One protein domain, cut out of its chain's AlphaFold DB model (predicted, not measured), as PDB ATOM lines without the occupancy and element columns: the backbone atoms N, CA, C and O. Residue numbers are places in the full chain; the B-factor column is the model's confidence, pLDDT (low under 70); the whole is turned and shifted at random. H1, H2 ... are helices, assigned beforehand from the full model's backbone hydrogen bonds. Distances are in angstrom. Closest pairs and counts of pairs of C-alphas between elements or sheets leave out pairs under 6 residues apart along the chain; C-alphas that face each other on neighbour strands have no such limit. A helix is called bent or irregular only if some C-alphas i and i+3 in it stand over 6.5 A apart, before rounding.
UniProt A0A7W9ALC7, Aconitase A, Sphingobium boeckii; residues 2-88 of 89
ATOM      1  N   ASP A   2     171.767 158.822 153.438       91.81
ATOM      2  CA  ASP A   2     170.654 158.581 152.515       91.81
ATOM      3  C   ASP A   2     170.951 159.076 151.092       91.81
ATOM      4  O   ASP A   2     170.844 158.300 150.151       91.81
ATOM      5  N   CYS A   3     171.499 160.290 150.926       93.12
ATOM      6  CA  CYS A   3     171.903 160.800 149.606       93.12
ATOM      7  C   CYS A   3     172.926 159.908 148.875       93.12
ATOM      8  O   CYS A   3     172.903 159.823 147.653       93.12
ATOM      9  N   TYR A   4     173.824 159.223 149.598       94.31
ATOM     10  CA  TYR A   4     174.765 158.268 148.994       94.31
ATOM     11  C   TYR A   4     174.029 157.032 148.460       94.31
ATOM     12  O   TYR A   4     174.345 156.531 147.380       94.31
ATOM     13  N   VAL A   5     173.018 156.562 149.197       95.69
ATOM     14  CA  VAL A   5     172.161 155.444 148.786       95.69
ATOM     15  C   VAL A   5     171.292 155.845 147.592       95.69
ATOM     16  O   VAL A   5     171.314 155.138 146.589       95.69
ATOM     17  N   LEU A   6     170.633 157.008 147.643       96.00
ATOM     18  CA  LEU A   6     169.836 157.571 146.543       96.00
ATOM     19  C   LEU A   6     170.667 157.762 145.269       96.00
ATOM     20  O   LEU A   6     170.261 157.342 144.186       96.00
ATOM     21  N   SER A   7     171.878 158.310 145.400       95.19
ATOM     22  CA  SER A   7     172.812 158.453 144.278       95.19
ATOM     23  C   SER A   7     173.207 157.093 143.692       95.19
ATOM     24  O   SER A   7     173.236 156.930 142.475       95.19
ATOM     25  N   SER A   8     173.420 156.080 144.542       95.88
ATOM     26  CA  SER A   8     173.768 154.718 144.100       95.88
ATOM     27  C   SER A   8     172.654 154.034 143.297       95.88
ATOM     28  O   SER A   8     172.944 153.150 142.487       95.88
ATOM     29  N   ILE A   9     171.393 154.424 143.509       95.94
ATOM     30  CA  ILE A   9     170.229 153.885 142.788       95.94
ATOM     31  C   ILE A   9     169.736 154.798 141.657       95.94
ATOM     32  O   ILE A   9     168.863 154.385 140.901       95.94
ATOM     33  N   GLY A  10     170.326 155.989 141.498       93.94
ATOM     34  CA  GLY A  10     169.939 156.966 140.477       93.94
ATOM     35  C   GLY A  10     168.640 157.719 140.784       93.94
ATOM     36  O   GLY A  10     168.026 158.241 139.863       93.94
ATOM     37  N   GLU A  11     168.228 157.762 142.051       95.00
ATOM     38  CA  GLU A  11     166.994 158.422 142.517       95.00
ATOM     39  C   GLU A  11     167.310 159.701 143.320       95.00
ATOM     40  O   GLU A  11     166.460 160.225 144.031       95.00
ATOM     41  N   LEU A  12     168.553 160.193 143.245       93.44
ATOM     42  CA  LEU A  12     168.928 161.489 143.808       93.44
ATOM     43  C   LEU A  12     168.457 162.594 142.859       93.44
ATOM     44  O   LEU A  12     168.801 162.567 141.677       93.44
ATOM     45  N   ASP A  13     167.694 163.560 143.366       91.69
ATOM     46  CA  ASP A  13     167.202 164.645 142.521       91.69
ATOM     47  C   ASP A  13     168.325 165.625 142.118       91.69
ATOM     48  O   ASP A  13     169.342 165.781 142.804       91.69
ATOM     49  N   GLU A  14     168.141 166.307 140.984       89.81
ATOM     50  CA  GLU A  14     169.150 167.221 140.432       89.81
ATOM     51  C   GLU A  14     169.470 168.395 141.375       89.81
ATOM     52  O   GLU A  14     170.593 168.905 141.386       89.81
ATOM     53  N   GLN A  15     168.504 168.838 142.186       91.56
ATOM     54  CA  GLN A  15     168.685 169.951 143.115       91.56
ATOM     55  C   GLN A  15     169.554 169.535 144.312       91.56
ATOM     56  O   GLN A  15     170.442 170.289 144.726       91.56
ATOM     57  N   GLN A  16     169.331 168.336 144.845       90.25
ATOM     58  CA  GLN A  16     170.135 167.698 145.878       90.25
ATOM     59  C   GLN A  16     171.546 167.424 145.360       90.25
ATOM     60  O   GLN A  16     172.521 167.776 146.029       90.25
ATOM     61  N   GLU A  17     171.675 166.866 144.154       91.38
ATOM     62  CA  GLU A  17     172.975 166.619 143.532       91.38
ATOM     63  C   GLU A  17     173.757 167.924 143.330       91.38
ATOM     64  O   GLU A  17     174.933 168.013 143.700       91.38
ATOM     65  N   TYR A  18     173.104 168.972 142.820       92.12
ATOM     66  CA  TYR A  18     173.710 170.295 142.682       92.12
ATOM     67  C   TYR A  18     174.177 170.850 144.032       92.12
ATOM     68  O   TYR A  18     175.316 171.310 144.160       92.12
ATOM     69  N   ALA A  19     173.332 170.773 145.064       92.25
ATOM     70  CA  ALA A  19     173.677 171.242 146.401       92.25
ATOM     71  C   ALA A  19     174.886 170.486 146.984       92.25
ATOM     72  O   ALA A  19     175.790 171.116 147.540       92.25
ATOM     73  N   LEU A  20     174.949 169.162 146.816       93.00
ATOM     74  CA  LEU A  20     176.069 168.333 147.275       93.00
ATOM     75  C   LEU A  20     177.362 168.644 146.515       93.00
ATOM     76  O   LEU A  20     178.419 168.790 147.133       93.00
ATOM     77  N   ASN A  21     177.280 168.838 145.198       91.94
ATOM     78  CA  ASN A  21     178.418 169.247 144.376       91.94
ATOM     79  C   ASN A  21     178.953 170.631 144.775       91.94
ATOM     80  O   ASN A  21     180.165 170.818 144.872       91.94
ATOM     81  N   MET A  22     178.074 171.581 145.105       93.38
ATOM     82  CA  MET A  22     178.471 172.895 145.628       93.38
ATOM     83  C   MET A  22     179.152 172.810 147.004       93.38
ATOM     84  O   MET A  22     179.964 173.671 147.355       93.38
ATOM     85  N   MET A  23     178.846 171.778 147.794       89.69
ATOM     86  CA  MET A  23     179.488 171.520 149.088       89.69
ATOM     87  C   MET A  23     180.770 170.686 148.971       89.69
ATOM     88  O   MET A  23     181.593 170.722 149.891       89.69
ATOM     89  N   ALA A  24     180.987 169.990 147.850       91.75
ATOM     90  CA  ALA A  24     182.142 169.121 147.632       91.75
ATOM     91  C   ALA A  24     183.500 169.810 147.884       91.75
ATOM     92  O   ALA A  24     184.338 169.204 148.551       91.75
ATOM     93  N   PRO A  25     183.744 171.081 147.487       92.44
ATOM     94  CA  PRO A  25     185.010 171.754 147.796       92.44
ATOM     95  C   PRO A  25     185.248 171.934 149.300       92.44
ATOM     96  O   PRO A  25     186.376 171.802 149.779       92.44
ATOM     97  N   LYS A  26     184.186 172.205 150.069       90.31
ATOM     98  CA  LYS A  26     184.278 172.338 151.530       90.31
ATOM     99  C   LYS A  26     184.574 170.991 152.183       90.31
ATOM    100  O   LYS A  26     185.427 170.925 153.061       90.31
ATOM    101  N   LEU A  27     183.909 169.929 151.725       87.94
ATOM    102  CA  LEU A  27     184.178 168.553 152.152       87.94
ATOM    103  C   LEU A  27     185.618 168.146 151.845       87.94
ATOM    104  O   LEU A  27     186.303 167.634 152.725       87.94
ATOM    105  N   SER A  28     186.099 168.452 150.640       91.88
ATOM    106  CA  SER A  28     187.469 168.154 150.237       91.88
ATOM    107  C   SER A  28     188.483 168.844 151.140       91.88
ATOM    108  O   SER A  28     189.389 168.197 151.660       91.88
ATOM    109  N   SER A  29     188.282 170.137 151.413       92.62
ATOM    110  CA  SER A  29     189.150 170.888 152.321       92.62
ATOM    111  C   SER A  29     189.103 170.368 153.760       92.62
ATOM    112  O   SER A  29     190.125 170.407 154.440       92.62
ATOM    113  N   ALA A  30     187.939 169.927 154.243       89.12
ATOM    114  CA  ALA A  30     187.771 169.452 155.616       89.12
ATOM    115  C   ALA A  30     188.342 168.042 155.828       89.12
ATOM    116  O   ALA A  30     188.905 167.756 156.882       89.12
ATOM    117  N   LEU A  31     188.191 167.167 154.833       87.19
ATOM    118  CA  LEU A  31     188.607 165.765 154.906       87.19
ATOM    119  C   LEU A  31     190.016 165.533 154.341       87.19
ATOM    120  O   LEU A  31     190.606 164.486 154.585       87.19
ATOM    121  N   GLY A  32     190.558 166.486 153.575       90.69
ATOM    122  CA  GLY A  32     191.816 166.322 152.841       90.69
ATOM    123  C   GLY A  32     191.724 165.311 151.692       90.69
ATOM    124  O   GLY A  32     192.747 164.799 151.240       90.69
ATOM    125  N   ILE A  33     190.507 164.995 151.237       90.06
ATOM    126  CA  ILE A  33     190.222 164.003 150.193       90.06
ATOM    127  C   ILE A  33     189.775 164.744 148.933       90.06
ATOM    128  O   ILE A  33     188.928 165.630 148.997       90.06
ATOM    129  N   ASN A  34     190.327 164.387 147.777       86.81
ATOM    130  CA  ASN A  34     189.930 164.948 146.483       86.81
ATOM    131  C   ASN A  34     188.983 163.981 145.761       86.81
ATOM    132  O   ASN A  34     189.102 162.771 145.939       86.81
ATOM    133  N   GLY A  35     188.080 164.496 144.925       87.81
ATOM    134  CA  GLY A  35     187.142 163.679 144.148       87.81
ATOM    135  C   GLY A  35     185.752 164.299 144.072       87.81
ATOM    136  O   GLY A  35     185.583 165.490 144.333       87.81
ATOM    137  N   SER A  36     184.757 163.485 143.724       91.88
ATOM    138  CA  SER A  36     183.352 163.863 143.899       91.88
ATOM    139  C   SER A  36     182.962 163.806 145.382       91.88
ATOM    140  O   SER A  36     183.628 163.147 146.187       91.88
ATOM    141  N   TRP A  37     181.858 164.457 145.769       94.06
ATOM    142  CA  TRP A  37     181.322 164.303 147.128       94.06
ATOM    143  C   TRP A  37     181.039 162.823 147.453       94.06
ATOM    144  O   TRP A  37     181.244 162.393 148.587       94.06
ATOM    145  N   PHE A  38     180.627 162.040 146.451       93.69
ATOM    146  CA  PHE A  38     180.339 160.615 146.574       93.69
ATOM    147  C   PHE A  38     181.596 159.816 146.950       93.69
ATOM    148  O   PHE A  38     181.573 159.037 147.906       93.69
ATOM    149  N   ASP A  39     182.715 160.071 146.263       92.06
ATOM    150  CA  ASP A  39     184.006 159.428 146.545       92.06
ATOM    151  C   ASP A  39     184.541 159.812 147.926       92.06
ATOM    152  O   ASP A  39     185.067 158.967 148.660       92.06
ATOM    153  N   MET A  40     184.388 161.086 148.302       93.19
ATOM    154  CA  MET A  40     184.804 161.579 149.617       93.19
ATOM    155  C   MET A  40     184.031 160.885 150.736       93.19
ATOM    156  O   MET A  40     184.641 160.430 151.702       93.19
ATOM    157  N   VAL A  41     182.707 160.757 150.596       91.31
ATOM    158  CA  VAL A  41     181.862 160.050 151.569       91.31
ATOM    159  C   VAL A  41     182.247 158.573 151.645       91.31
ATOM    160  O   VAL A  41     182.467 158.067 152.746       91.31
ATOM    161  N   ALA A  42     182.394 157.893 150.504       93.06
ATOM    162  CA  ALA A  42     182.797 156.487 150.471       93.06
ATOM    163  C   ALA A  42     184.151 156.262 151.160       93.06
ATOM    164  O   ALA A  42     184.301 155.331 151.951       93.06
ATOM    165  N   THR A  43     185.120 157.144 150.906       92.31
ATOM    166  CA  THR A  43     186.459 157.069 151.498       92.31
ATOM    167  C   THR A  43     186.422 157.331 153.001       92.31
ATOM    168  O   THR A  43     186.965 156.541 153.774       92.31
ATOM    169  N   GLN A  44     185.747 158.401 153.429       90.69
ATOM    170  CA  GLN A  44     185.633 158.779 154.838       90.69
ATOM    171  C   GLN A  44     184.970 157.678 155.669       90.69
ATOM    172  O   GLN A  44     185.429 157.350 156.763       90.69
ATOM    173  N   MET A  45     183.908 157.080 155.127       90.88
ATOM    174  CA  MET A  45     183.168 156.005 155.782       90.88
ATOM    175  C   MET A  45     183.804 154.622 155.580       90.88
ATOM    176  O   MET A  45     183.315 153.636 156.128       90.88
ATOM    177  N   LYS A  46     184.905 154.540 154.817       91.94
ATOM    178  CA  LYS A  46     185.609 153.298 154.463       91.94
ATOM    179  C   LYS A  46     184.691 152.264 153.809       91.94
ATOM    180  O   LYS A  46     184.805 151.064 154.069       91.94
ATOM    181  N   PHE A  47     183.769 152.719 152.965       93.00
ATOM    182  CA  PHE A  47     182.893 151.816 152.237       93.00
ATOM    183  C   PHE A  47     183.668 150.985 151.224       93.00
ATOM    184  O   PHE A  47     184.585 151.487 150.568       93.00
ATOM    185  N   PRO A  48     183.301 149.703 151.065       93.56
ATOM    186  CA  PRO A  48     183.911 148.888 150.042       93.56
ATOM    187  C   PRO A  48     183.473 149.396 148.658       93.56
ATOM    188  O   PRO A  48     182.323 149.808 148.485       93.56
ATOM    189  N   PRO A  49     184.342 149.308 147.635       91.50
ATOM    190  CA  PRO A  49     184.069 149.864 146.306       91.50
ATOM    191  C   PRO A  49     182.878 149.203 145.598       91.50
ATOM    192  O   PRO A  49     182.318 149.763 144.663       91.50
ATOM    193  N   ASN A  50     182.465 148.009 146.039       94.81
ATOM    194  CA  ASN A  50     181.302 147.305 145.506       94.81
ATOM    195  C   ASN A  50     179.979 147.664 146.205       94.81
ATOM    196  O   ASN A  50     178.940 147.142 145.802       94.81
ATOM    197  N   LEU A  51     179.992 148.509 147.244       95.06
ATOM    198  CA  LEU A  51     178.779 148.877 147.973       95.06
ATOM    199  C   LEU A  51     177.721 149.533 147.068       95.06
ATOM    200  O   LEU A  51     176.580 149.075 147.130       95.06
ATOM    201  N   PRO A  52     178.046 150.499 146.182       95.31
ATOM    202  CA  PRO A  52     177.045 151.105 145.296       95.31
ATOM    203  C   PRO A  52     176.352 150.077 144.401       95.31
ATOM    204  O   PRO A  52     175.131 150.076 144.264       95.31
ATOM    205  N   LEU A  53     177.126 149.130 143.855       95.44
ATOM    206  CA  LEU A  53     176.587 148.042 143.041       95.44
ATOM    207  C   LEU A  53     175.643 147.145 143.854       95.44
ATOM    208  O   LEU A  53     174.581 146.776 143.362       95.44
ATOM    209  N   LYS A  54     176.005 146.816 145.099       95.81
ATOM    210  CA  LYS A  54     175.147 146.022 145.991       95.81
ATOM    211  C   LYS A  54     173.850 146.749 146.336       95.81
ATOM    212  O   LYS A  54     172.793 146.131 146.281       95.81
ATOM    213  N   ILE A  55     173.928 148.040 146.662       96.25
ATOM    214  CA  ILE A  55     172.755 148.881 146.928       96.25
ATOM    215  C   ILE A  55     171.811 148.834 145.722       96.25
ATOM    216  O   ILE A  55     170.637 148.500 145.874       96.25
ATOM    217  N   LYS A  56     172.345 149.079 144.520       96.56
ATOM    218  CA  LYS A  56     171.579 149.048 143.272       96.56
ATOM    219  C   LYS A  56     170.915 147.694 143.022       96.56
ATOM    220  O   LYS A  56     169.733 147.645 142.705       96.56
ATOM    221  N   GLN A  57     171.633 146.592 143.236       96.69
ATOM    222  CA  GLN A  57     171.070 145.247 143.094       96.69
ATOM    223  C   GLN A  57     169.936 144.973 144.089       96.69
ATOM    224  O   GLN A  57     168.942 144.341 143.730       96.69
ATOM    225  N   ILE A  58     170.069 145.410 145.343       95.75
ATOM    226  CA  ILE A  58     169.014 145.241 146.352       95.75
ATOM    227  C   ILE A  58     167.780 146.057 145.955       95.75
ATOM    228  O   ILE A  58     166.671 145.520 145.984       95.75
ATOM    229  N   TRP A  59     167.982 147.303 145.523       96.62
ATOM    230  CA  TRP A  59     166.925 148.183 145.031       96.62
ATOM    231  C   TRP A  59     166.171 147.586 143.842       96.62
ATOM    232  O   TRP A  59     164.958 147.416 143.916       96.62
ATOM    233  N   GLU A  60     166.876 147.199 142.776       96.38
ATOM    234  CA  GLU A  60     166.261 146.646 141.561       96.38
ATOM    235  C   GLU A  60     165.459 145.371 141.859       96.38
ATOM    236  O   GLU A  60     164.335 145.211 141.382       96.38
ATOM    237  N   ASN A  61     165.992 144.490 142.712       95.31
ATOM    238  CA  ASN A  61     165.285 143.283 143.141       95.31
ATOM    239  C   ASN A  61     164.048 143.594 143.998       95.31
ATOM    240  O   ASN A  61     163.032 142.909 143.877       95.31
ATOM    241  N   GLY A  62     164.134 144.585 144.889       93.38
ATOM    242  CA  GLY A  62     163.013 145.033 145.717       93.38
ATOM    243  C   GLY A  62     161.902 145.650 144.873       93.38
ATOM    244  O   GLY A  62     160.748 145.237 144.983       93.38
ATOM    245  N   LYS A  63     162.274 146.556 143.963       94.75
ATOM    246  CA  LYS A  63     161.375 147.212 143.011       94.75
ATOM    247  C   LYS A  63     160.643 146.193 142.137       94.75
ATOM    248  O   LYS A  63     159.420 146.190 142.119       94.75
ATOM    249  N   ALA A  64     161.361 145.235 141.544       94.94
ATOM    250  CA  ALA A  64     160.748 144.186 140.727       94.94
ATOM    251  C   ALA A  64     159.723 143.329 141.500       94.94
ATOM    252  O   ALA A  64     158.692 142.940 140.948       94.94
ATOM    253  N   LYS A  65     159.981 143.030 142.781       94.50
ATOM    254  CA  LYS A  65     159.037 142.288 143.638       94.50
ATOM    255  C   LYS A  65     157.809 143.116 144.004       94.50
ATOM    256  O   LYS A  65     156.708 142.572 144.016       94.50
ATOM    257  N   ALA A  66     157.999 144.396 144.316       93.19
ATOM    258  CA  ALA A  66     156.908 145.308 144.634       93.19
ATOM    259  C   ALA A  66     156.000 145.520 143.416       93.19
ATOM    260  O   ALA A  66     154.791 145.325 143.535       93.19
ATOM    261  N   ASP A  67     156.590 145.777 142.244       93.81
ATOM    262  CA  ASP A  67     155.867 145.952 140.983       93.81
ATOM    263  C   ASP A  67     155.027 144.704 140.655       93.81
ATOM    264  O   ASP A  67     153.843 144.808 140.334       93.81
ATOM    265  N   ALA A  68     155.599 143.503 140.820       95.06
ATOM    266  CA  ALA A  68     154.881 142.238 140.627       95.06
ATOM    267  C   ALA A  68     153.720 142.029 141.620       95.06
ATOM    268  O   ALA A  68     152.768 141.311 141.314       95.06
ATOM    269  N   ALA A  69     153.791 142.646 142.801       94.00
ATOM    270  CA  ALA A  69     152.755 142.607 143.829       94.00
ATOM    271  C   ALA A  69     151.771 143.796 143.754       94.00
ATOM    272  O   ALA A  69     150.848 143.862 144.564       94.00
ATOM    273  N   GLY A  70     151.938 144.711 142.788       93.50
ATOM    274  CA  GLY A  70     151.086 145.891 142.614       93.50
ATOM    275  C   GLY A  70     151.385 147.045 143.580       93.50
ATOM    276  O   GLY A  70     150.534 147.912 143.769       93.50
ATOM    277  N   TYR A  71     152.571 147.059 144.190       92.69
ATOM    278  CA  TYR A  71     153.047 148.133 145.063       92.69
ATOM    279  C   TYR A  71     154.163 148.930 144.385       92.69
ATOM    280  O   TYR A  71     154.860 148.422 143.515       92.69
ATOM    281  N   SER A  72     154.365 150.170 144.828       89.88
ATOM    282  CA  SER A  72     155.518 150.987 144.445       89.88
ATOM    283  C   SER A  72     156.441 151.155 145.649       89.88
ATOM    284  O   SER A  72     155.960 151.278 146.777       89.88
ATOM    285  N   VAL A  73     157.755 151.132 145.421       92.69
ATOM    286  CA  VAL A  73     158.756 151.380 146.466       92.69
ATOM    287  C   VAL A  73     159.150 152.849 146.425       92.69
ATOM    288  O   VAL A  73     159.524 153.350 145.368       92.69
ATOM    289  N   ASP A  74     159.093 153.519 147.573       94.50
ATOM    290  CA  ASP A  74     159.608 154.878 147.738       94.50
ATOM    291  C   ASP A  74     161.149 154.842 147.874       94.50
ATOM    292  O   ASP A  74     161.656 154.230 148.825       94.50
ATOM    293  N   PRO A  75     161.910 155.473 146.954       95.12
ATOM    294  CA  PRO A  75     163.369 155.539 147.033       95.12
ATOM    295  C   PRO A  75     163.901 156.158 148.333       95.12
ATOM    296  O   PRO A  75     164.902 155.682 148.872       95.12
ATOM    297  N   GLU A  76     163.228 157.182 148.867       94.56
ATOM    298  CA  GLU A  76     163.624 157.880 150.101       94.56
ATOM    299  C   GLU A  76     163.403 156.990 151.328       94.56
ATOM    300  O   GLU A  76     164.228 156.924 152.244       94.56
ATOM    301  N   GLN A  77     162.290 156.250 151.353       94.81
ATOM    302  CA  GLN A  77     162.058 155.241 152.383       94.81
ATOM    303  C   GLN A  77     163.107 154.127 152.316       94.81
ATOM    304  O   GLN A  77     163.700 153.795 153.341       94.81
ATOM    305  N   PHE A  78     163.381 153.600 151.119       95.38
ATOM    306  CA  PHE A  78     164.411 152.585 150.925       95.38
ATOM    307  C   PHE A  78     165.783 153.063 151.414       95.38
ATOM    308  O   PHE A  78     166.479 152.325 152.110       95.38
ATOM    309  N   ALA A  79     166.168 154.299 151.079       95.50
ATOM    310  CA  ALA A  79     167.445 154.863 151.486       95.50
ATOM    311  C   ALA A  79     167.583 154.937 153.012       95.50
ATOM    312  O   ALA A  79     168.590 154.468 153.549       95.50
ATOM    313  N   ARG A  80     166.555 155.448 153.702       94.06
ATOM    314  CA  ARG A  80     166.520 155.517 155.172       94.06
ATOM    315  C   ARG A  80     166.607 154.136 155.814       94.06
ATOM    316  O   ARG A  80     167.490 153.901 156.629       94.06
ATOM    317  N   GLU A  81     165.763 153.194 155.388       94.31
ATOM    318  CA  GLU A  81     165.755 151.830 155.939       94.31
ATOM    319  C   GLU A  81     167.083 151.100 155.697       94.31
ATOM    320  O   GLU A  81     167.579 150.383 156.574       94.31
ATOM    321  N   PHE A  82     167.692 151.295 154.522       94.06
ATOM    322  CA  PHE A  82     169.005 150.735 154.219       94.06
ATOM    323  C   PHE A  82     170.069 151.284 155.170       94.06
ATOM    324  O   PHE A  82     170.882 150.510 155.685       94.06
ATOM    325  N   VAL A  83     170.073 152.599 155.402       92.94
ATOM    326  CA  VAL A  83     171.031 153.247 156.303       92.94
ATOM    327  C   VAL A  83     170.825 152.792 157.739       92.94
ATOM    328  O   VAL A  83     171.793 152.344 158.351       92.94
ATOM    329  N   ASP A  84     169.591 152.805 158.236       92.69
ATOM    330  CA  ASP A  84     169.257 152.369 159.595       92.69
ATOM    331  C   ASP A  84     169.673 150.912 159.846       92.69
ATOM    332  O   ASP A  84     170.195 150.571 160.908       92.69
ATOM    333  N   THR A  85     169.494 150.044 158.846       91.88
ATOM    334  CA  THR A  85     169.826 148.618 158.959       91.88
ATOM    335  C   THR A  85     171.332 148.352 158.894       91.88
ATOM    336  O   THR A  85     171.837 147.484 159.605       91.88
ATOM    337  N   ASN A  86     172.060 149.044 158.010       87.50
ATOM    338  CA  ASN A  86     173.455 148.702 157.684       87.50
ATOM    339  C   ASN A  86     174.489 149.606 158.363       87.50
ATOM    340  O   ASN A  86     175.647 149.209 158.502       87.50
ATOM    341  N   PHE A  87     174.085 150.802 158.786       85.44
ATOM    342  CA  PHE A  87     174.933 151.783 159.458       85.44
ATOM    343  C   PHE A  87     174.268 152.319 160.739       85.44
ATOM    344  O   PHE A  87     174.189 153.540 160.908       85.44
ATOM    345  N   PRO A  88     173.793 151.438 161.646       74.19
ATOM    346  CA  PRO A  88     173.234 151.874 162.916       74.19
ATOM    347  C   PRO A  88     174.314 152.622 163.700       74.19
ATOM    348  O   PRO A  88     175.458 152.167 163.796       74.19
TER     349      PRO A  88
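Overview. This is residues 2 to 88 of the 89 residues of the protein "Aconitase A" of Sphingobium boeckii (UniProt A0A7W9ALC7). Short helix H1 sits in the middle of an elongated all-helix structure; H4 and H5 pack on it, and the pair H2 and H3 makes one end. Find 87 printed residues with five named helices, H1 to H5 in order, and no named strand, only just compact, close to loose, with radius of gyration of the C-alphas 14.2 A and spans 47 by 27 by 20 A.

Along the chain. Find C-alpha 2 at (170.654, 158.581, 152.515), where H1, residues 2 to 9, begins. H2, residues 14 to 31, spans 24.3 A, with a kink of 44 degrees near residue 25; it is only just irregular, C-alphas 22 and 25 being 7.0 A apart. H3 is residues 37 to 44, H4 51 to 68 at 25.9 A, and H5 75 to 86, ending at (173.455, 148.702, 157.684).

Arrangement. H1 touches H4, about perpendicular at 74 degrees; their closest C-alphas, Ser 8 and Pro 52, are 5.0 A apart. H4 uses residues 52 to 59 alone. H1 touches H5 at Asp 2 and Ala 79, closest C-alphas 5.0 A. H2 touches H3 at a steep tilt of 42 degrees, the same way, closest C-alphas Ala 24 and Trp 37, 4.9 A. Every O i to N i+4 pair is within hydrogen-bond range in H1, H3, H4 and H5; in H2, 12 of 14.

Size, cuts and confidence. The farthest C-alphas, Ser 29 and Ala 69, are 46.9 A apart. The printed part has no cut, no link is long, and no printed residue is under 70 in pLDDT.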